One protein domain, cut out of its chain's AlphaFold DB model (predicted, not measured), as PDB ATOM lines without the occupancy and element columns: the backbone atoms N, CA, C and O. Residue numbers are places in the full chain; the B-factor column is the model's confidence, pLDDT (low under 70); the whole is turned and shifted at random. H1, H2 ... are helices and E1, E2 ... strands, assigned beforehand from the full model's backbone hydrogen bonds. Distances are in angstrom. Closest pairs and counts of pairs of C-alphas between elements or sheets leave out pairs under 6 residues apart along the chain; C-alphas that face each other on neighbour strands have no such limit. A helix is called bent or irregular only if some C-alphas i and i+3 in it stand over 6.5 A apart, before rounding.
ATOM      1  N   VAL A  14     -30.977  -3.632   0.135       94.69
ATOM      2  CA  VAL A  14     -32.296  -4.242   0.185       94.69
ATOM      3  C   VAL A  14     -32.232  -5.527  -0.621       94.69
ATOM      4  O   VAL A  14     -31.888  -5.513  -1.804       94.69
ATOM      5  N   ASP A  15     -32.571  -6.637   0.022       96.31
ATOM      6  CA  ASP A  15     -32.703  -7.921  -0.651       96.31
ATOM      7  C   ASP A  15     -33.897  -7.867  -1.618       96.31
ATOM      8  O   ASP A  15     -35.025  -7.570  -1.227       96.31
ATOM      9  N   LEU A  16     -33.649  -8.153  -2.896       96.12
ATOM     10  CA  LEU A  16     -34.669  -8.127  -3.946       96.12
ATOM     11  C   LEU A  16     -35.329  -9.496  -4.129       96.12
ATOM     12  O   LEU A  16     -36.538  -9.590  -4.346       96.12
ATOM     13  N   LYS A  17     -34.525 -10.567  -4.108       97.38
ATOM     14  CA  LYS A  17     -34.987 -11.948  -4.310       97.38
ATOM     15  C   LYS A  17     -33.958 -12.951  -3.806       97.38
ATOM     16  O   LYS A  17     -32.763 -12.730  -3.962       97.38
ATOM     17  N   VAL A  18     -34.428 -14.095  -3.314       97.88
ATOM     18  CA  VAL A  18     -33.614 -15.288  -3.033       97.88
ATOM     19  C   VAL A  18     -34.065 -16.428  -3.950       97.88
ATOM     20  O   VAL A  18     -35.264 -16.597  -4.190       97.88
ATOM     21  N   SER A  19     -33.122 -17.196  -4.492       97.69
ATOM     22  CA  SER A  19     -33.398 -18.409  -5.263       97.69
ATOM     23  C   SER A  19     -32.210 -19.362  -5.173       97.69
ATOM     24  O   SER A  19     -31.100 -19.013  -5.569       97.69
ATOM     25  N   GLY A  20     -32.448 -20.567  -4.650       96.69
ATOM     26  CA  GLY A  20     -31.395 -21.556  -4.430       96.69
ATOM     27  C   GLY A  20     -30.290 -21.013  -3.523       96.69
ATOM     28  O   GLY A  20     -30.569 -20.551  -2.418       96.69
ATOM     29  N   TYR A  21     -29.048 -21.050  -4.008       96.62
ATOM     30  CA  TYR A  21     -27.860 -20.588  -3.276       96.62
ATOM     31  C   TYR A  21     -27.575 -19.094  -3.449       96.62
ATOM     32  O   TYR A  21     -26.565 -18.600  -2.945       96.62
ATOM     33  N   TRP A  22     -28.431 -18.383  -4.184       98.31
ATOM     34  CA  TRP A  22     -28.172 -17.026  -4.638       98.31
ATOM     35  C   TRP A  22     -29.224 -16.042  -4.139       98.31
ATOM     36  O   TRP A  22     -30.413 -16.351  -4.007       98.31
ATOM     37  N   LYS A  23     -28.773 -14.812  -3.914       98.31
ATOM     38  CA  LYS A  23     -29.602 -13.682  -3.509       98.31
ATOM     39  C   LYS A  23     -29.271 -12.458  -4.351       98.31
ATOM     40  O   LYS A  23     -28.103 -12.128  -4.497       98.31
ATOM     41  N   ALA A  24     -30.284 -11.787  -4.891       98.19
ATOM     42  CA  ALA A  24     -30.156 -10.470  -5.512       98.19
ATOM     43  C   ALA A  24     -30.385  -9.381  -4.464       98.19
ATOM     44  O   ALA A  24     -31.295  -9.504  -3.641       98.19
ATOM     45  N   TYR A  25     -29.631  -8.291  -4.552       97.69
ATOM     46  CA  TYR A  25     -29.785  -7.120  -3.695       97.69
ATOM     47  C   TYR A  25     -29.566  -5.819  -4.471       97.69
ATOM     48  O   TYR A  25     -28.970  -5.794  -5.554       97.69
ATOM     49  N   TYR A  26     -30.043  -4.729  -3.881       95.94
ATOM     50  CA  TYR A  26     -29.861  -3.369  -4.364       95.94
ATOM     51  C   TYR A  26     -29.381  -2.464  -3.230       95.94
ATOM     52  O   TYR A  26     -30.005  -2.437  -2.176       95.94
ATOM     53  N   ALA A  27     -28.307  -1.703  -3.441       94.88
ATOM     54  CA  ALA A  27     -27.846  -0.691  -2.494       94.88
ATOM     55  C   ALA A  27     -28.014   0.717  -3.081       94.88
ATOM     56  O   ALA A  27     -27.237   1.131  -3.943       94.88
ATOM     57  N   GLU A  28     -29.006   1.457  -2.586       90.69
ATOM     58  CA  GLU A  28     -29.443   2.737  -3.162       90.69
ATOM     59  C   GLU A  28     -28.380   3.829  -3.117       90.69
ATOM     60  O   GLU A  28     -28.027   4.398  -4.147       90.69
ATOM     61  N   LYS A  29     -27.802   4.070  -1.936       89.69
ATOM     62  CA  LYS A  29     -26.795   5.125  -1.741       89.69
ATOM     63  C   LYS A  29     -25.549   4.927  -2.602       89.69
ATOM     64  O   LYS A  29     -24.906   5.898  -2.978       89.69
ATOM     65  N   SER A  30     -25.206   3.674  -2.887       90.94
ATOM     66  CA  SER A  30     -24.030   3.311  -3.680       90.94
ATOM     67  C   SER A  30     -24.373   3.010  -5.141       90.94
ATOM     68  O   SER A  30     -23.463   2.735  -5.917       90.94
ATOM     69  N   GLN A  31     -25.661   3.033  -5.504       94.19
ATOM     70  CA  GLN A  31     -26.173   2.666  -6.826       94.19
ATOM     71  C   GLN A  31     -25.603   1.326  -7.323       94.19
ATOM     72  O   GLN A  31     -25.019   1.227  -8.406       94.19
ATOM     73  N   ILE A  32     -25.739   0.288  -6.491       95.88
ATOM     74  CA  ILE A  32     -25.226  -1.057  -6.783       95.88
ATOM     75  C   ILE A  32     -26.387  -2.019  -6.977       95.88
ATOM     76  O   ILE A  32     -27.186  -2.208  -6.061       95.88
ATOM     77  N   CYS A  33     -26.411  -2.702  -8.118       97.69
ATOM     78  CA  CYS A  33     -27.164  -3.943  -8.286       97.69
ATOM     79  C   CYS A  33     -26.207  -5.104  -8.112       97.69
ATOM     80  O   CYS A  33     -25.173  -5.151  -8.780       97.69
ATOM     81  N   GLY A  34     -26.539  -6.055  -7.253       97.38
ATOM     82  CA  GLY A  34     -25.666  -7.191  -7.038       97.38
ATOM     83  C   GLY A  34     -26.415  -8.488  -6.861       97.38
ATOM     84  O   GLY A  34     -27.620  -8.526  -6.606       97.38
ATOM     85  N   MET A  35     -25.653  -9.560  -6.982       98.25
ATOM     86  CA  MET A  35     -26.037 -10.870  -6.502       98.25
ATOM     87  C   MET A  35     -24.919 -11.464  -5.666       98.25
ATOM     88  O   MET A  35     -23.743 -11.179  -5.898       98.25
ATOM     89  N   GLU A  36     -25.294 -12.257  -4.676       97.81
ATOM     90  CA  GLU A  36     -24.364 -12.908  -3.771       97.81
ATOM     91  C   GLU A  36     -24.752 -14.352  -3.487       97.81
ATOM     92  O   GLU A  36     -25.928 -14.726  -3.542       97.81
ATOM     93  N   SER A  37     -23.741 -15.138  -3.149       97.44
ATOM     94  CA  SER A  37     -23.873 -16.465  -2.571       97.44
ATOM     95  C   SER A  37     -22.953 -16.567  -1.362       97.44
ATOM     96  O   SER A  37     -21.839 -16.041  -1.378       97.44
ATOM     97  N   HIS A  38     -23.425 -17.245  -0.321       95.56
ATOM     98  CA  HIS A  38     -22.673 -17.521   0.900       95.56
ATOM     99  C   HIS A  38     -22.527 -19.027   1.059       95.56
ATOM    100  O   HIS A  38     -23.451 -19.786   0.756       95.56
ATOM    101  N   GLY A  39     -21.385 -19.464   1.569       91.62
ATOM    102  CA  GLY A  39     -21.122 -20.872   1.803       91.62
ATOM    103  C   GLY A  39     -19.961 -21.100   2.755       91.62
ATOM    104  O   GLY A  39     -19.350 -20.173   3.285       91.62
ATOM    105  N   THR A  40     -19.651 -22.373   2.956       89.69
ATOM    106  CA  THR A  40     -18.467 -22.802   3.696       89.69
ATOM    107  C   THR A  40     -17.532 -23.475   2.707       89.69
ATOM    108  O   THR A  40     -17.926 -24.436   2.048       89.69
ATOM    109  N   MET A  41     -16.310 -22.963   2.606       87.25
ATOM    110  CA  MET A  41     -15.229 -23.568   1.827       87.25
ATOM    111  C   MET A  41     -14.238 -24.238   2.783       87.25
ATOM    112  O   MET A  41     -14.401 -24.184   4.007       87.25
ATOM    113  N   SER A  42     -13.199 -24.878   2.243       80.44
ATOM    114  CA  SER A  42     -12.136 -25.473   3.059       80.44
ATOM    115  C   SER A  42     -11.625 -24.458   4.091       80.44
ATOM    116  O   SER A  42     -11.156 -23.374   3.753       80.44
ATOM    117  N   HIS A  43     -11.750 -24.793   5.376       83.44
ATOM    118  CA  HIS A  43     -11.270 -23.979   6.498       83.44
ATOM    119  C   HIS A  43     -11.914 -22.589   6.679       83.44
ATOM    120  O   HIS A  43     -11.275 -21.724   7.273       83.44
ATOM    121  N   GLY A  44     -13.138 -22.309   6.217       88.56
ATOM    122  CA  GLY A  44     -13.759 -21.017   6.554       88.56
ATOM    123  C   GLY A  44     -15.084 -20.701   5.875       88.56
ATOM    124  O   GLY A  44     -15.523 -21.393   4.957       88.56
ATOM    125  N   GLN A  45     -15.708 -19.615   6.332       94.44
ATOM    126  CA  GLN A  45     -16.852 -19.025   5.643       94.44
ATOM    127  C   GLN A  45     -16.354 -18.277   4.412       94.44
ATOM    128  O   GLN A  45     -15.322 -17.601   4.471       94.44
ATOM    129  N   ALA A  46     -17.093 -18.402   3.316       95.69
ATOM    130  CA  ALA A  46     -16.806 -17.715   2.074       95.69
ATOM    131  C   ALA A  46     -18.072 -17.095   1.489       95.69
ATOM    132  O   ALA A  46     -19.181 -17.603   1.672       95.69
ATOM    133  N   ALA A  47     -17.892 -16.010   0.748       96.25
ATOM    134  CA  ALA A  47     -18.959 -15.372  -0.003       96.25
ATOM    135  C   ALA A  47     -18.457 -14.971  -1.386       96.25
ATOM    136  O   ALA A  47     -17.293 -14.610  -1.548       96.25
ATOM    137  N   MET A  48     -19.337 -15.014  -2.379       97.50
ATOM    138  CA  MET A  48     -19.079 -14.514  -3.725       97.50
ATOM    139  C   MET A  48     -20.126 -13.465  -4.058       97.50
ATOM    140  O   MET A  48     -21.316 -13.726  -3.926       97.50
ATOM    141  N   HIS A  49     -19.684 -12.299  -4.516       98.00
ATOM    142  CA  HIS A  49     -20.535 -11.205  -4.958       98.00
ATOM    143  C   HIS A  49     -20.216 -10.862  -6.408       98.00
ATOM    144  O   HIS A  49     -19.053 -10.718  -6.777       98.00
ATOM    145  N   ILE A  50     -21.256 -10.660  -7.209       98.12
ATOM    146  CA  ILE A  50     -21.167 -10.126  -8.568       98.12
ATOM    147  C   ILE A  50     -21.971  -8.831  -8.576       98.12
ATOM    148  O   ILE A  50     -23.166  -8.836  -8.276       98.12
ATOM    149  N   LYS A  51     -21.304  -7.713  -8.858       98.06
ATOM    150  CA  LYS A  51     -21.836  -6.358  -8.690       98.06
ATOM    151  C   LYS A  51     -21.779  -5.594 -10.005       98.06
ATOM    152  O   LYS A  51     -20.772  -5.614 -10.709       98.06
ATOM    153  N   PHE A  52     -22.841  -4.862 -10.290       97.19
ATOM    154  CA  PHE A  52     -22.842  -3.751 -11.225       97.19
ATOM    155  C   PHE A  52     -22.878  -2.457 -10.413       97.19
ATOM    156  O   PHE A  52     -23.766  -2.279  -9.578       97.19
ATOM    157  N   VAL A  53     -21.911  -1.575 -10.654       96.25
ATOM    158  CA  VAL A  53     -21.788  -0.285  -9.968       96.25
ATOM    159  C   VAL A  53     -21.976   0.816 -11.000       96.25
ATOM    160  O   VAL A  53     -21.240   0.868 -11.988       96.25
ATOM    161  N   VAL A  54     -22.951   1.702 -10.785       94.12
ATOM    162  CA  VAL A  54     -23.194   2.821 -11.705       94.12
ATOM    163  C   VAL A  54     -21.932   3.670 -11.858       94.12
ATOM    164  O   VAL A  54     -21.256   4.003 -10.888       94.12
ATOM    165  N   GLY A  55     -21.592   3.997 -13.106       92.50
ATOM    166  CA  GLY A  55     -20.391   4.763 -13.447       92.50
ATOM    167  C   GLY A  55     -19.110   3.933 -13.578       92.50
ATOM    168  O   GLY A  55     -18.126   4.456 -14.097       92.50
ATOM    169  N   GLN A  56     -19.109   2.651 -13.193       94.25
ATOM    170  CA  GLN A  56     -17.972   1.758 -13.427       94.25
ATOM    171  C   GLN A  56     -18.176   0.900 -14.686       94.25
ATOM    172  O   GLN A  56     -19.283   0.421 -14.936       94.25
ATOM    173  N   PRO A  57     -17.127   0.687 -15.501       92.50
ATOM    174  CA  PRO A  57     -17.219  -0.200 -16.651       92.50
ATOM    175  C   PRO A  57     -17.224  -1.667 -16.204       92.50
ATOM    176  O   PRO A  57     -16.331  -2.105 -15.478       92.50
ATOM    177  N   GLY A  58     -18.190  -2.434 -16.704       95.19
ATOM    178  CA  GLY A  58     -18.254  -3.882 -16.546       95.19
ATOM    179  C   GLY A  58     -18.932  -4.349 -15.260       95.19
ATOM    180  O   GLY A  58     -19.826  -3.689 -14.731       95.19
ATOM    181  N   LEU A  59     -18.523  -5.526 -14.790       97.75
ATOM    182  CA  LEU A  59     -18.956  -6.102 -13.517       97.75
ATOM    183  C   LEU A  59     -17.764  -6.200 -12.575       97.75
ATOM    184  O   LEU A  59     -16.652  -6.510 -12.999       97.75
ATOM    185  N   LEU A  60     -18.018  -5.991 -11.292       98.00
ATOM    186  CA  LEU A  60     -17.058  -6.230 -10.230       98.00
ATOM    187  C   LEU A  60     -17.395  -7.555  -9.555       98.00
ATOM    188  O   LEU A  60     -18.506  -7.726  -9.048       98.00
ATOM    189  N   VAL A  61     -16.445  -8.483  -9.542       98.00
ATOM    190  CA  VAL A  61     -16.584  -9.747  -8.821       98.00
ATOM    191  C   VAL A  61     -15.681  -9.707  -7.603       98.00
ATOM    192  O   VAL A  61     -14.508  -9.365  -7.710       98.00
ATOM    193  N   GLN A  62     -16.247 -10.034  -6.446       97.88
ATOM    194  CA  GLN A  62     -15.541 -10.077  -5.172       97.88
ATOM    195  C   GLN A  62     -15.805 -11.416  -4.504       97.88
ATOM    196  O   GLN A  62     -16.960 -11.815  -4.348       97.88
ATOM    197  N   ILE A  63     -14.743 -12.089  -4.090       97.38
ATOM    198  CA  ILE A  63     -14.817 -13.293  -3.270       97.38
ATOM    199  C   ILE A  63     -14.164 -13.015  -1.922       97.38
ATOM    200  O   ILE A  63     -13.105 -12.399  -1.852       97.38
ATOM    201  N   PHE A  64     -14.815 -13.454  -0.857       96.81
ATOM    202  CA  PHE A  64     -14.398 -13.255   0.525       96.81
ATOM    203  C   PHE A  64     -14.138 -14.613   1.154       96.81
ATOM    204  O   PHE A  64     -14.895 -15.551   0.893       96.81
ATOM    205  N   LYS A  65     -13.127 -14.711   2.020       95.88
ATOM    206  CA  LYS A  65     -12.941 -15.890   2.872       95.88
ATOM    207  C   LYS A  65     -12.286 -15.517   4.194       95.88
ATOM    208  O   LYS A  65     -11.286 -14.807   4.230       95.88
ATOM    209  N   THR A  66     -12.836 -16.018   5.296       95.00
ATOM    210  CA  THR A  66     -12.395 -15.636   6.650       95.00
ATOM    211  C   THR A  66     -11.013 -16.160   7.026       95.00
ATOM    212  O   THR A  66     -10.356 -15.574   7.876       95.00
ATOM    213  N   SER A  67     -10.568 -17.270   6.437       94.44
ATOM    214  CA  SER A  67      -9.258 -17.874   6.727       94.44
ATOM    215  C   SER A  67      -8.140 -17.424   5.792       94.44
ATOM    216  O   SER A  67      -7.013 -17.897   5.910       94.44
ATOM    217  N   TRP A  68      -8.429 -16.513   4.866       96.19
ATOM    218  CA  TRP A  68      -7.404 -15.940   4.011       96.19
ATOM    219  C   TRP A  68      -6.572 -14.893   4.743       96.19
ATOM    220  O   TRP A  68      -7.107 -13.967   5.350       96.19
ATOM    221  N   ASN A  69      -5.255 -15.010   4.590       94.94
ATOM    222  CA  ASN A  69      -4.278 -14.008   4.993       94.94
ATOM    223  C   ASN A  69      -3.532 -13.533   3.739       94.94
ATOM    224  O   ASN A  69      -2.575 -14.169   3.299       94.94
ATOM    225  N   LEU A  70      -4.036 -12.467   3.120       96.19
ATOM    226  CA  LEU A  70      -3.519 -11.927   1.864       96.19
ATOM    227  C   LEU A  70      -2.849 -10.575   2.127       96.19
ATOM    228  O   LEU A  70      -3.461  -9.742   2.794       96.19
ATOM    229  N   PRO A  71      -1.644 -10.314   1.592       96.06
ATOM    230  CA  PRO A  71      -1.104  -8.959   1.543       96.06
ATOM    231  C   PRO A  71      -1.974  -8.048   0.668       96.06
ATOM    232  O   PRO A  71      -2.504  -8.487  -0.354       96.06
ATOM    233  N   ASP A  72      -2.079  -6.769   1.028       97.50
ATOM    234  CA  ASP A  72      -2.797  -5.786   0.212       97.50
ATOM    235  C   ASP A  72      -2.144  -5.627  -1.168       97.50
ATOM    236  O   ASP A  72      -0.931  -5.449  -1.287       97.50
ATOM    237  N   GLY A  73      -2.959  -5.680  -2.222       96.38
ATOM    238  CA  GLY A  73      -2.515  -5.495  -3.602       96.38
ATOM    239  C   GLY A  73      -1.887  -6.733  -4.248       96.38
ATOM    240  O   GLY A  73      -1.479  -6.657  -5.411       96.38
ATOM    241  N   VAL A  74      -1.816  -7.871  -3.545       98.00
ATOM    242  CA  VAL A  74      -1.239  -9.104  -4.100       98.00
ATOM    243  C   VAL A  74      -2.003  -9.549  -5.350       98.00
ATOM    244  O   VAL A  74      -3.234  -9.517  -5.387       98.00
ATOM    245  N   LYS A  75      -1.278  -9.972  -6.389       98.31
ATOM    246  CA  LYS A  75      -1.878 -10.512  -7.612       98.31
ATOM    247  C   LYS A  75      -2.215 -11.982  -7.438       98.31
ATOM    248  O   LYS A  75      -1.366 -12.783  -7.047       98.31
ATOM    249  N   VAL A  76      -3.461 -12.325  -7.735       98.38
ATOM    250  CA  VAL A  76      -4.007 -13.671  -7.572       98.38
ATOM    251  C   VAL A  76      -4.514 -14.147  -8.934       98.38
ATOM    252  O   VAL A  76      -5.624 -13.783  -9.325       98.38
ATOM    253  N   PRO A  77      -3.718 -14.917  -9.697       98.31
ATOM    254  CA  PRO A  77      -4.181 -15.512 -10.946       98.31
ATOM    255  C   PRO A  77      -5.208 -16.617 -10.667       98.31
ATOM    256  O   PRO A  77      -4.937 -17.569  -9.925       98.31
ATOM    257  N   ILE A  78      -6.390 -16.488 -11.272       98.44
ATOM    258  CA  ILE A  78      -7.520 -17.408 -11.108       98.44
ATOM    259  C   ILE A  78      -7.965 -17.907 -12.482       98.44
ATOM    260  O   ILE A  78      -8.144 -17.125 -13.415       98.44
ATOM    261  N   VAL A  79      -8.198 -19.214 -12.587       98.31
ATOM    262  CA  VAL A  79      -8.880 -19.833 -13.729       98.31
ATOM    263  C   VAL A  79     -10.302 -20.181 -13.317       98.31
ATOM    264  O   VAL A  79     -10.502 -20.945 -12.370       98.31
ATOM    265  N   ILE A  80     -11.277 -19.635 -14.034       98.12
ATOM    266  CA  ILE A  80     -12.703 -19.832 -13.782       98.12
ATOM    267  C   ILE A  80     -13.277 -20.703 -14.893       98.12
ATOM    268  O   ILE A  80     -13.212 -20.347 -16.069       98.12
ATOM    269  N   ASP A  81     -13.883 -21.816 -14.510       97.75
ATOM    270  CA  ASP A  81     -14.644 -22.696 -15.390       97.75
ATOM    271  C   ASP A  81     -16.126 -22.615 -15.016       97.75
ATOM    272  O   ASP A  81     -16.477 -22.591 -13.833       97.75
ATOM    273  N   VAL A  82     -16.999 -22.530 -16.017       97.56
ATOM    274  CA  VAL A  82     -18.450 -22.449 -15.818       97.56
ATOM    275  C   VAL A  82     -19.095 -23.533 -16.668       97.56
ATOM    276  O   VAL A  82     -19.159 -23.385 -17.888       97.56
ATOM    277  N   ASP A  83     -19.547 -24.607 -16.017       96.25
ATOM    278  CA  ASP A  83     -20.103 -25.811 -16.653       96.25
ATOM    279  C   ASP A  83     -19.232 -26.378 -17.801       96.25
ATOM    280  O   ASP A  83     -19.749 -26.803 -18.835       96.25
ATOM    281  N   GLY A  84     -17.900 -26.378 -17.657       92.69
ATOM    282  CA  GLY A  84     -16.985 -26.929 -18.666       92.69
ATOM    283  C   GLY A  84     -16.852 -26.093 -19.947       92.69
ATOM    284  O   GLY A  84     -16.296 -26.563 -20.941       92.69
ATOM    285  N   ALA A  85     -17.389 -24.870 -19.967       93.25
ATOM    286  CA  ALA A  85     -17.196 -23.930 -21.068       93.25
ATOM    287  C   ALA A  85     -15.749 -23.387 -21.098       93.25
ATOM    288  O   ALA A  85     -15.042 -23.492 -20.099       93.25
ATOM    289  N   PRO A  86     -15.306 -22.724 -22.192       94.06
ATOM    290  CA  PRO A  86     -13.980 -22.108 -22.243       94.06
ATOM    291  C   PRO A  86     -13.708 -21.241 -21.013       94.06
ATOM    292  O   PRO A  86     -14.550 -20.411 -20.641       94.06
ATOM    293  N   THR A  87     -12.551 -21.465 -20.393       95.50
ATOM    294  CA  THR A  87     -12.200 -20.886 -19.100       95.50
ATOM    295  C   THR A  87     -11.932 -19.390 -19.202       95.50
ATOM    296  O   THR A  87     -11.418 -18.904 -20.207       95.50
ATOM    297  N   TYR A  88     -12.241 -18.662 -18.132       95.94
ATOM    298  CA  TYR A  88     -11.796 -17.285 -17.953       95.94
ATOM    299  C   TYR A  88     -10.526 -17.283 -17.115       95.94
ATOM    300  O   TYR A  88     -10.533 -17.737 -15.973       95.94
ATOM    301  N   GLU A  89      -9.449 -16.756 -17.674       97.44
ATOM    302  CA  GLU A  89      -8.227 -16.477 -16.927       97.44
ATOM    303  C   GLU A  89      -8.264 -15.020 -16.482       97.44
ATOM    304  O   GLU A  89      -8.405 -14.111 -17.303       97.44
ATOM    305  N   VAL A  90      -8.204 -14.797 -15.173       97.50
ATOM    306  CA  VAL A  90      -8.282 -13.457 -14.591       97.50
ATOM    307  C   VAL A  90      -7.125 -13.232 -13.631       97.50
ATOM    308  O   VAL A  90      -6.770 -14.105 -12.842       97.50
ATOM    309  N   GLU A  91      -6.551 -12.033 -13.677       98.31
ATOM    310  CA  GLU A  91      -5.629 -11.558 -12.652       98.31
ATOM    311  C   GLU A  91      -6.417 -10.729 -11.636       98.31
ATOM    312  O   GLU A  91      -6.798  -9.584 -11.893       98.31
ATOM    313  N   ALA A  92      -6.699 -11.328 -10.483       98.31
ATOM    314  CA  ALA A  92      -7.407 -10.666  -9.403       98.31
ATOM    315  C   ALA A  92      -6.440  -9.945  -8.452       98.31
ATOM    316  O   ALA A  92      -5.235 -10.201  -8.440       98.31
ATOM    317  N   THR A  93      -6.971  -9.025  -7.649       98.56
ATOM    318  CA  THR A  93      -6.223  -8.295  -6.618       98.56
ATOM    319  C   THR A  93      -6.744  -8.690  -5.240       98.56
ATOM    320  O   THR A  93      -7.949  -8.629  -4.994       98.56
ATOM    321  N   GLY A  94      -5.843  -9.139  -4.368       97.75
ATOM    322  CA  GLY A  94      -6.138  -9.498  -2.986       97.75
ATOM    323  C   GLY A  94      -6.015  -8.308  -2.037       97.75
ATOM    324  O   GLY A  94      -5.178  -7.428  -2.236       97.75
ATOM    325  N   TYR A  95      -6.838  -8.307  -0.993       97.38
ATOM    326  CA  TYR A  95      -6.815  -7.319   0.078       97.38
ATOM    327  C   TYR A  95      -6.962  -8.008   1.432       97.38
ATOM    328  O   TYR A  95      -7.770  -8.933   1.595       97.38
ATOM    329  N   SER A  96      -6.190  -7.531   2.399       96.56
ATOM    330  CA  SER A  96      -6.231  -7.975   3.783       96.56
ATOM    331  C   SER A  96      -7.515  -7.494   4.458       96.56
ATOM    332  O   SER A  96      -7.876  -6.316   4.427       96.56
ATOM    333  N   GLY A  97      -8.221  -8.418   5.099       89.75
ATOM    334  CA  GLY A  97      -9.323  -8.088   5.990       89.75
ATOM    335  C   GLY A  97      -8.806  -7.983   7.420       89.75
ATOM    336  O   GLY A  97      -8.730  -8.986   8.120       89.75
ATOM    337  N   LYS A  98      -8.406  -6.786   7.872       80.62
ATOM    338  CA  LYS A  98      -7.915  -6.607   9.258       80.62
ATOM    339  C   LYS A  98      -9.018  -6.814  10.303       80.62
ATOM    340  O   LYS A  98      -8.763  -7.372  11.362       80.62
ATOM    341  N   GLU A  99     -10.235  -6.377   9.986       79.06
ATOM    342  CA  GLU A  99     -11.426  -6.487  10.848       79.06
ATOM    343  C   GLU A  99     -12.557  -7.299  10.193       79.06
ATOM    344  O   GLU A  99     -13.591  -7.568  10.801       79.06
ATOM    345  N   THR A 100     -12.371  -7.686   8.933       83.75
ATOM    346  CA  THR A 100     -13.352  -8.378   8.092       83.75
ATOM    347  C   THR A 100     -12.690  -9.557   7.383       83.75
ATOM    348  O   THR A 100     -11.503  -9.809   7.555       83.75
ATOM    349  N   ALA A 101     -13.440 -10.325   6.595       91.50
ATOM    350  CA  ALA A 101     -12.833 -11.349   5.752       91.50
ATOM    351  C   ALA A 101     -11.913 -10.707   4.699       91.50
ATOM    352  O   ALA A 101     -12.312  -9.742   4.042       91.50
ATOM    353  N   SER A 102     -10.720 -11.274   4.499       96.06
ATOM    354  CA  SER A 102      -9.878 -10.934   3.348       96.06
ATOM    355  C   SER A 102     -10.637 -11.216   2.052       96.06
ATOM    356  O   SER A 102     -11.448 -12.150   1.981       96.06
ATOM    357  N   LEU A 103     -10.377 -10.404   1.029       96.88
ATOM    358  CA  LEU A 103     -11.107 -10.472  -0.233       96.88
ATOM    359  C   LEU A 103     -10.166 -10.508  -1.426       96.88
ATOM    360  O   LEU A 103      -9.069  -9.959  -1.395       96.88
ATOM    361  N   VAL A 104     -10.634 -11.129  -2.497       98.00
ATOM    362  CA  VAL A 104     -10.014 -11.090  -3.817       98.00
ATOM    363  C   VAL A 104     -11.035 -10.510  -4.785       98.00
ATOM    364  O   VAL A 104     -12.194 -10.930  -4.786       98.00
ATOM    365  N   GLU A 105     -10.629  -9.536  -5.596       98.00
ATOM    366  CA  GLU A 105     -11.514  -8.905  -6.576       98.00
ATOM    367  C   GLU A 105     -10.922  -8.862  -7.977       98.00
ATOM    368  O   GLU A 105      -9.716  -8.702  -8.169       98.00
ATOM    369  N   TRP A 106     -11.796  -8.934  -8.972       98.25
ATOM    370  CA  TRP A 106     -11.449  -8.665 -10.360       98.25
ATOM    371  C   TRP A 106     -12.632  -8.038 -11.090       98.25
ATOM    372  O   TRP A 106     -13.775  -8.048 -10.623       98.25
ATOM    373  N   LYS A 107     -12.345  -7.476 -12.264       97.75
ATOM    374  CA  LYS A 107     -13.353  -6.868 -13.129       97.75
ATOM    375  C   LYS A 107     -13.593  -7.748 -14.342       97.75
ATOM    376  O   LYS A 107     -12.650  -8.176 -15.000       97.75
ATOM    377  N   ILE A 108     -14.860  -7.962 -14.663       97.00
ATOM    378  CA  ILE A 108     -15.279  -8.484 -15.960       97.00
ATOM    379  C   ILE A 108     -15.538  -7.275 -16.834       97.00
ATOM    380  O   ILE A 108     -16.292  -6.379 -16.452       97.00
ATOM    381  N   ARG A 109     -14.900  -7.233 -17.997       96.12
ATOM    382  CA  ARG A 109     -14.999  -6.087 -18.891       96.12
ATOM    383  C   ARG A 109     -16.428  -5.897 -19.394       96.12
ATOM    384  O   ARG A 109     -17.222  -6.829 -19.475       96.12
ATOM    385  N   SER A 110     -16.736  -4.666 -19.774       94.19
ATOM    386  CA  SER A 110     -18.010  -4.251 -20.364       94.19
ATOM    387  C   SER A 110     -18.507  -5.147 -21.500       94.19
ATOM    388  O   SER A 110     -19.693  -5.464 -21.563       94.19
ATOM    389  N   ASP A 111     -17.603  -5.530 -22.401       95.19
ATOM    390  CA  ASP A 111     -17.869  -6.386 -23.557       95.19
ATOM    391  C   ASP A 111     -18.163  -7.841 -23.164       95.19
ATOM    392  O   ASP A 111     -18.972  -8.496 -23.820       95.19
ATOM    393  N   ASP A 112     -17.605  -8.297 -22.044       95.50
ATOM    394  CA  ASP A 112     -17.757  -9.664 -21.541       95.50
ATOM    395  C   ASP A 112     -18.864  -9.804 -20.487       95.50
ATOM    396  O   ASP A 112     -19.300 -10.914 -20.186       95.50
ATOM    397  N   ALA A 113     -19.372  -8.693 -19.947       94.75
ATOM    398  CA  ALA A 113     -20.349  -8.687 -18.861       94.75
ATOM    399  C   ALA A 113     -21.642  -9.444 -19.213       94.75
ATOM    400  O   ALA A 113     -22.099 -10.285 -18.437       94.75
ATOM    401  N   ILE A 114     -22.232  -9.189 -20.387       94.19
ATOM    402  CA  ILE A 114     -23.457  -9.890 -20.806       94.19
ATOM    403  C   ILE A 114     -23.213 -11.356 -21.149       94.19
ATOM    404  O   ILE A 114     -23.962 -12.189 -20.634       94.19
ATOM    405  N   PRO A 115     -22.209 -11.712 -21.974       95.25
ATOM    406  CA  PRO A 115     -21.852 -13.110 -22.186       95.25
ATOM    407  C   PRO A 115     -21.622 -13.867 -20.874       95.25
ATOM    408  O   PRO A 115     -22.146 -14.971 -20.706       95.25
ATOM    409  N   PHE A 116     -20.922 -13.250 -19.918       96.12
ATOM    410  CA  PHE A 116     -20.681 -13.828 -18.602       96.12
ATOM    411  C   PHE A 116     -21.982 -14.061 -17.829       96.12
ATOM    412  O   PHE A 116     -22.225 -15.187 -17.405       96.12
ATOM    413  N   ILE A 117     -22.848 -13.049 -17.689       96.81
ATOM    414  CA  ILE A 117     -24.124 -13.191 -16.963       96.81
ATOM    415  C   ILE A 117     -25.031 -14.227 -17.631       96.81
ATOM    416  O   ILE A 117     -25.648 -15.024 -16.932       96.81
ATOM    417  N   LYS A 118     -25.090 -14.271 -18.970       96.19
ATOM    418  CA  LYS A 118     -25.861 -15.295 -19.695       96.19
ATOM    419  C   LYS A 118     -25.346 -16.701 -19.393       96.19
ATOM    420  O   LYS A 118     -26.147 -17.585 -19.103       96.19
ATOM    421  N   ARG A 119     -24.024 -16.899 -19.414       96.50
ATOM    422  CA  ARG A 119     -23.408 -18.192 -19.078       96.50
ATOM    423  C   ARG A 119     -23.663 -18.561 -17.616       96.50
ATOM    424  O   ARG A 119     -24.105 -19.665 -17.336       96.50
ATOM    425  N   PHE A 120     -23.454 -17.618 -16.704       97.69
ATOM    426  CA  PHE A 120     -23.687 -17.783 -15.272       97.69
ATOM    427  C   PHE A 120     -25.146 -18.147 -14.947       97.69
ATOM    428  O   PHE A 120     -25.400 -19.025 -14.125       97.69
ATOM    429  N   ALA A 121     -26.104 -17.507 -15.622       98.00
ATOM    430  CA  ALA A 121     -27.536 -17.745 -15.462       98.00
ATOM    431  C   ALA A 121     -27.988 -19.133 -15.948       98.00
ATOM    432  O   ALA A 121     -28.966 -19.669 -15.428       98.00
ATOM    433  N   ALA A 122     -27.313 -19.685 -16.961       97.88
ATOM    434  CA  ALA A 122     -27.639 -20.982 -17.551       97.88
ATOM    435  C   ALA A 122     -26.900 -22.157 -16.887       97.88
ATOM    436  O   ALA A 122     -27.325 -23.303 -17.031       97.88
ATOM    437  N   ALA A 123     -25.800 -21.879 -16.188       97.88
ATOM    438  CA  ALA A 123     -24.924 -22.896 -15.631       97.88
ATOM    439  C   ALA A 123     -25.430 -23.477 -14.303       97.88
ATOM    440  O   ALA A 123     -26.172 -22.840 -13.552       97.88
ATOM    441  N   ARG A 124     -24.992 -24.700 -14.001       97.94
ATOM    442  CA  ARG A 124     -25.292 -25.439 -12.764       97.94
ATOM    443  C   ARG A 124     -24.143 -25.383 -11.768       97.94
ATOM    444  O   ARG A 124     -24.372 -25.448 -10.558       97.94
ATOM    445  N   SER A 125     -22.924 -25.240 -12.266       97.69
ATOM    446  CA  SER A 125     -21.705 -25.222 -11.475       97.69
ATOM    447  C   SER A 125     -20.695 -24.212 -12.011       97.69
ATOM    448  O   SER A 125     -20.663 -23.876 -13.195       97.69
ATOM    449  N   MET A 126     -19.858 -23.723 -11.109       98.00
ATOM    450  CA  MET A 126     -18.661 -22.962 -11.436       98.00
ATOM    451  C   MET A 126     -17.515 -23.508 -10.602       98.00
ATOM    452  O   MET A 126     -17.695 -23.765  -9.411       98.00
ATOM    453  N   SER A 127     -16.342 -23.661 -11.203       97.50
ATOM    454  CA  SER A 127     -15.124 -23.952 -10.457       97.50
ATOM    455  C   SER A 127     -14.112 -22.825 -10.599       97.50
ATOM    456  O   SER A 127     -14.012 -22.183 -11.644       97.50
ATOM    457  N   MET A 128     -13.383 -22.554  -9.520       97.88
ATOM    458  CA  MET A 128     -12.316 -21.555  -9.494       97.88
ATOM    459  C   MET A 128     -11.037 -22.223  -9.016       97.88
ATOM    460  O   MET A 128     -11.010 -22.840  -7.952       97.88
ATOM    461  N   ARG A 129      -9.975 -22.104  -9.810       98.00
ATOM    462  CA  ARG A 129      -8.649 -22.632  -9.487       98.00
ATOM    463  C   ARG A 129      -7.682 -21.475  -9.303       98.00
ATOM    464  O   ARG A 129      -7.508 -20.669 -10.214       98.00
ATOM    465  N   PHE A 130      -7.048 -21.422  -8.141       97.44
ATOM    466  CA  PHE A 130      -5.992 -20.467  -7.829       97.44
ATOM    467  C   PHE A 130      -4.675 -21.055  -8.333       97.44
ATOM    468  O   PHE A 130      -4.304 -22.153  -7.925       97.44
ATOM    469  N   GLN A 131      -4.005 -20.379  -9.268       97.62
ATOM    470  CA  GLN A 131      -2.778 -20.937  -9.861       97.62
ATOM    471  C   GLN A 131      -1.587 -20.877  -8.895       97.62
ATOM    472  O   GLN A 131      -0.656 -21.667  -9.013       97.62
ATOM    473  N   ASN A 132      -1.644 -19.960  -7.926       95.75
ATOM    474  CA  ASN A 132      -0.617 -19.746  -6.916       95.75
ATOM    475  C   ASN A 132      -1.193 -19.941  -5.506       95.75
ATOM    476  O   ASN A 132      -2.387 -19.741  -5.273       95.75
ATOM    477  N   GLY A 133      -0.314 -20.242  -4.548       93.94
ATOM    478  CA  GLY A 133      -0.671 -20.425  -3.141       93.94
ATOM    479  C   GLY A 133      -1.067 -21.862  -2.798       93.94
ATOM    480  O   GLY A 133      -0.768 -22.800  -3.529       93.94
ATOM    481  N   ASN A 134      -1.706 -22.031  -1.643       94.88
ATOM    482  CA  ASN A 134      -2.138 -23.320  -1.091       94.88
ATOM    483  C   ASN A 134      -3.671 -23.448  -1.006       94.88
ATOM    484  O   ASN A 134      -4.189 -24.306  -0.292       94.88
ATOM    485  N   GLU A 135      -4.398 -22.572  -1.697       96.25
ATOM    486  CA  GLU A 135      -5.856 -22.579  -1.699       96.25
ATOM    487  C   GLU A 135      -6.375 -23.695  -2.615       96.25
ATOM    488  O   GLU A 135      -6.017 -23.782  -3.789       96.25
ATOM    489  N   ALA A 136      -7.236 -24.557  -2.073       96.38
ATOM    490  CA  ALA A 136      -7.866 -25.615  -2.853       96.38
ATOM    491  C   ALA A 136      -8.819 -25.028  -3.914       96.38
ATOM    492  O   ALA A 136      -9.381 -23.951  -3.701       96.38
ATOM    493  N   PRO A 137      -9.071 -25.735  -5.031       96.38
ATOM    494  CA  PRO A 137     -10.097 -25.329  -5.982       96.38
ATOM    495  C   PRO A 137     -11.461 -25.151  -5.313       96.38
ATOM    496  O   PRO A 137     -11.881 -25.984  -4.505       96.38
ATOM    497  N   TRP A 138     -12.174 -24.085  -5.667       96.44
ATOM    498  CA  TRP A 138     -13.545 -23.872  -5.205       96.44
ATOM    499  C   TRP A 138     -14.526 -24.466  -6.200       96.44
ATOM    500  O   TRP A 138     -14.343 -24.333  -7.409       96.44
ATOM    501  N   ALA A 139     -15.597 -25.054  -5.678       96.12
ATOM    502  CA  ALA A 139     -16.772 -25.442  -6.441       96.12
ATOM    503  C   ALA A 139     -17.972 -24.647  -5.918       96.12
ATOM    504  O   ALA A 139     -18.323 -24.726  -4.742       96.12
ATOM    505  N   VAL A 140     -18.591 -23.863  -6.793       96.75
ATOM    506  CA  VAL A 140     -19.733 -23.005  -6.483       96.75
ATOM    507  C   VAL A 140     -20.975 -23.587  -7.145       96.75
ATOM    508  O   VAL A 140     -21.000 -23.835  -8.352       96.75
ATOM    509  N   ASN A 141     -22.020 -23.795  -6.347       96.81
ATOM    510  CA  ASN A 141     -23.314 -24.244  -6.842       96.81
ATOM    511  C   ASN A 141     -24.073 -23.056  -7.454       96.81
ATOM    512  O   ASN A 141     -24.317 -22.047  -6.786       96.81
ATOM    513  N   LEU A 142     -24.455 -23.174  -8.725       98.00
ATOM    514  CA  LEU A 142     -25.198 -22.137  -9.445       98.00
ATOM    515  C   LEU A 142     -26.711 -22.397  -9.476       98.00
ATOM    516  O   LEU A 142     -27.457 -21.704 -10.156       98.00
ATOM    517  N   GLY A 143     -27.213 -23.345  -8.687       98.06
ATOM    518  CA  GLY A 143     -28.643 -23.558  -8.494       98.06
ATOM    519  C   GLY A 143     -29.347 -22.269  -8.052       98.06
ATOM    520  O   GLY A 143     -29.077 -21.740  -6.973       98.06
ATOM    521  N   GLY A 144     -30.256 -21.775  -8.899       98.00
ATOM    522  CA  GLY A 144     -30.992 -20.519  -8.704       98.00
ATOM    523  C   GLY A 144     -30.353 -19.277  -9.343       98.00
ATOM    524  O   GLY A 144     -30.997 -18.223  -9.386       98.00
ATOM    525  N   SER A 145     -29.147 -19.391  -9.913       98.31
ATOM    526  CA  SER A 145     -28.421 -18.282 -10.549       98.31
ATOM    527  C   SER A 145     -29.222 -17.617 -11.670       98.31
ATOM    528  O   SER A 145     -29.214 -16.392 -11.773       98.31
ATOM    529  N   GLY A 146     -29.965 -18.383 -12.475       98.31
ATOM    530  CA  GLY A 146     -30.766 -17.849 -13.578       98.31
ATOM    531  C   GLY A 146     -31.864 -16.887 -13.123       98.31
ATOM    532  O   GLY A 146     -31.984 -15.773 -13.639       98.31
ATOM    533  N   ALA A 147     -32.623 -17.271 -12.092       97.94
ATOM    534  CA  ALA A 147     -33.681 -16.430 -11.540       97.94
ATOM    535  C   ALA A 147     -33.126 -15.150 -10.893       97.94
ATOM    536  O   ALA A 147     -33.752 -14.093 -10.995       97.94
ATOM    537  N   ILE A 148     -31.965 -15.240 -10.239       98.44
ATOM    538  CA  ILE A 148     -31.290 -14.102  -9.605       98.44
ATOM    539  C   ILE A 148     -30.638 -13.177 -10.637       98.44
ATOM    540  O   ILE A 148     -30.769 -11.960 -10.522       98.44
ATOM    541  N   SER A 149     -30.040 -13.730 -11.692       98.31
ATOM    542  CA  SER A 149     -29.446 -12.960 -12.792       98.31
ATOM    543  C   SER A 149     -30.489 -12.097 -13.497       98.31
ATOM    544  O   SER A 149     -30.235 -10.929 -13.779       98.31
ATOM    545  N   LEU A 150     -31.701 -12.622 -13.713       97.25
ATOM    546  CA  LEU A 150     -32.803 -11.840 -14.278       97.25
ATOM    547  C   LEU A 150     -33.199 -10.661 -13.374       97.25
ATOM    548  O   LEU A 150     -33.453  -9.563 -13.869       97.25
ATOM    549  N   VAL A 151     -33.236 -10.862 -12.052       97.81
ATOM    550  CA  VAL A 151     -33.520  -9.779 -11.092       97.81
ATOM    551  C   VAL A 151     -32.402  -8.740 -11.091       97.81
ATOM    552  O   VAL A 151     -32.694  -7.545 -11.122       97.81
ATOM    553  N   MET A 152     -31.140  -9.174 -11.126       97.25
ATOM    554  CA  MET A 152     -29.993  -8.272 -11.230       97.25
ATOM    555  C   MET A 152     -30.057  -7.435 -12.514       97.25
ATOM    556  O   MET A 152     -29.916  -6.218 -12.448       97.25
ATOM    557  N   LEU A 153     -30.336  -8.042 -13.672       96.00
ATOM    558  CA  LEU A 153     -30.462  -7.323 -14.947       96.00
ATOM    559  C   LEU A 153     -31.624  -6.319 -14.942       96.00
ATOM    560  O   LEU A 153     -31.472  -5.200 -15.429       96.00
ATOM    561  N   ARG A 154     -32.767  -6.680 -14.342       95.62
ATOM    562  CA  ARG A 154     -33.891  -5.747 -14.149       95.62
ATOM    563  C   ARG A 154     -33.508  -4.572 -13.256       95.62
ATOM    564  O   ARG A 154     -33.883  -3.448 -13.571       95.62
ATOM    565  N   CYS A 155     -32.747  -4.823 -12.191       95.81
ATOM    566  CA  CYS A 155     -32.180  -3.773 -11.348       95.81
ATOM    567  C   CYS A 155     -31.250  -2.862 -12.166       95.81
ATOM    568  O   CYS A 155     -31.404  -1.650 -12.124       95.81
ATOM    569  N   ILE A 156     -30.345  -3.405 -12.988       94.75
ATOM    570  CA  ILE A 156     -29.440  -2.593 -13.827       94.75
ATOM    571  C   ILE A 156     -30.235  -1.692 -14.784       94.75
ATOM    572  O   ILE A 156     -29.906  -0.518 -14.958       94.75
ATOM    573  N   ALA A 157     -31.316  -2.216 -15.365       93.44
ATOM    574  CA  ALA A 157     -32.167  -1.482 -16.295       93.44
ATOM    575  C   ALA A 157     -32.906  -0.281 -15.665       93.44
ATOM    576  O   ALA A 157     -33.457   0.535 -16.411       93.44
ATOM    577  N   THR A 158     -32.933  -0.138 -14.333       91.44
ATOM    578  CA  THR A 158     -33.500   1.056 -13.682       91.44
ATOM    579  C   THR A 158     -32.536   2.247 -13.706       91.44
ATOM    580  O   THR A 158     -33.003   3.382 -13.761       91.44
ATOM    581  N   PHE A 159     -31.216   2.023 -13.786       85.50
ATOM    582  CA  PHE A 159     -30.190   3.082 -13.730       85.50
ATOM    583  C   PHE A 159     -29.999   3.892 -15.017       85.50
ATOM    584  O   PHE A 159     -29.221   4.841 -15.036       85.50
ATOM    585  N   GLY A 160     -30.708   3.549 -16.094       71.19
ATOM    586  CA  GLY A 160     -30.663   4.275 -17.368       71.19
ATOM    587  C   GLY A 160     -31.957   5.005 -17.723       71.19
ATOM    588  O   GLY A 160     -32.022   5.638 -18.776       71.19
TER     589      GLY A 160
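AT A GLANCE: This is residues 14 to 160 of the 253 residues of an uncharacterized protein of Bradyrhizobium sp. AS23.2 (UniProt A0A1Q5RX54). Picture one antiparallel sheet curled like part of a barrel: E1 to E5, E8 and E7 make a long wall, and beyond E6 the short hairpin of E9 and E10 folds back to face it. Helix H2 packs along E2 and E3 on the inner side of the curl, and H1 lies on the same face, over E8. The 147 printed residues have ten named strands and two named helices, in the chain order E1 to E8, H1, E9, E10, H2; the class is mixed, helices and strands. The sheet's order is E1, E2, E3, E4, E5, E8, E7, E6, E9, E10. The whole is compact, with a radius of gyration of the C-alphas of 14.6 A and spans of 41 by 35 by 28 A.

HOW THE PARTS SIT: Start at the edge strand E1, residues 14 to 19, and go on through E2, 22 to 27, E3, 32 to 41, E4, 44 to 53, and E5, 59 to 65: a meander, each strand the antiparallel neighbour of the one before. Between E3 and E4, look for N 35 and O 50, 2.9 A apart. Next comes E8, residues 102 to 108, then E7, 88 to 95, and E6, 75 to 82, with N 61 and O 106 at 2.9 A between E5 and E8. E6, E7 and E8 are a second meander, and with E5 a Greek key, its first strand the antiparallel neighbour of its fourth. The folded sheet, one sheet bent back into two leaves, has E6 as hinge; beyond it stand E9, residues 125 to 130, and the other edge strand E10, 138 to 141. N 81 and O 127 are 2.9 A apart between E6 and E9, and N 140 and O 126 2.8 A between E9 and E10. H2, residues 145 to 156, runs along the strands over E2 and E3 at a height of 7.4 A over the sheet; the closest C-alphas of E2 and H2 are those of Ala 24 and Ile 148, 5.6 A. H1, residues 110 to 122, is irregular, with C-alphas 111 and 114 7.1 A apart, and runs slantwise to the strands at a height of 7.8 A. H1 touches H2 with residues 117 to 122 alone, closest at the C-alphas of Ala 121 and Gly 146, 3.7 A. Every O i to N i+4 pair is within hydrogen-bond range in H2, and 7 of 9 in H1.

IN THESE COORDINATES: Find C-alpha 14, where E1 begins, at (-32.296, -4.242, 0.185). E3 measures 26.1 A and E4 27.7 A from first to last C-alpha; H1 measures 19.5 A. H2 measures 16.1 A and ends at C-alpha 156, (-29.440, -2.593, -13.827).

THE WHOLE: The C-alphas farthest apart are those of Asn 134 and Gly 160, 42.9 A. The printed part has no cut and no long link. No printed residue is under 70; the mean pLDDT of the printed part is 95.5.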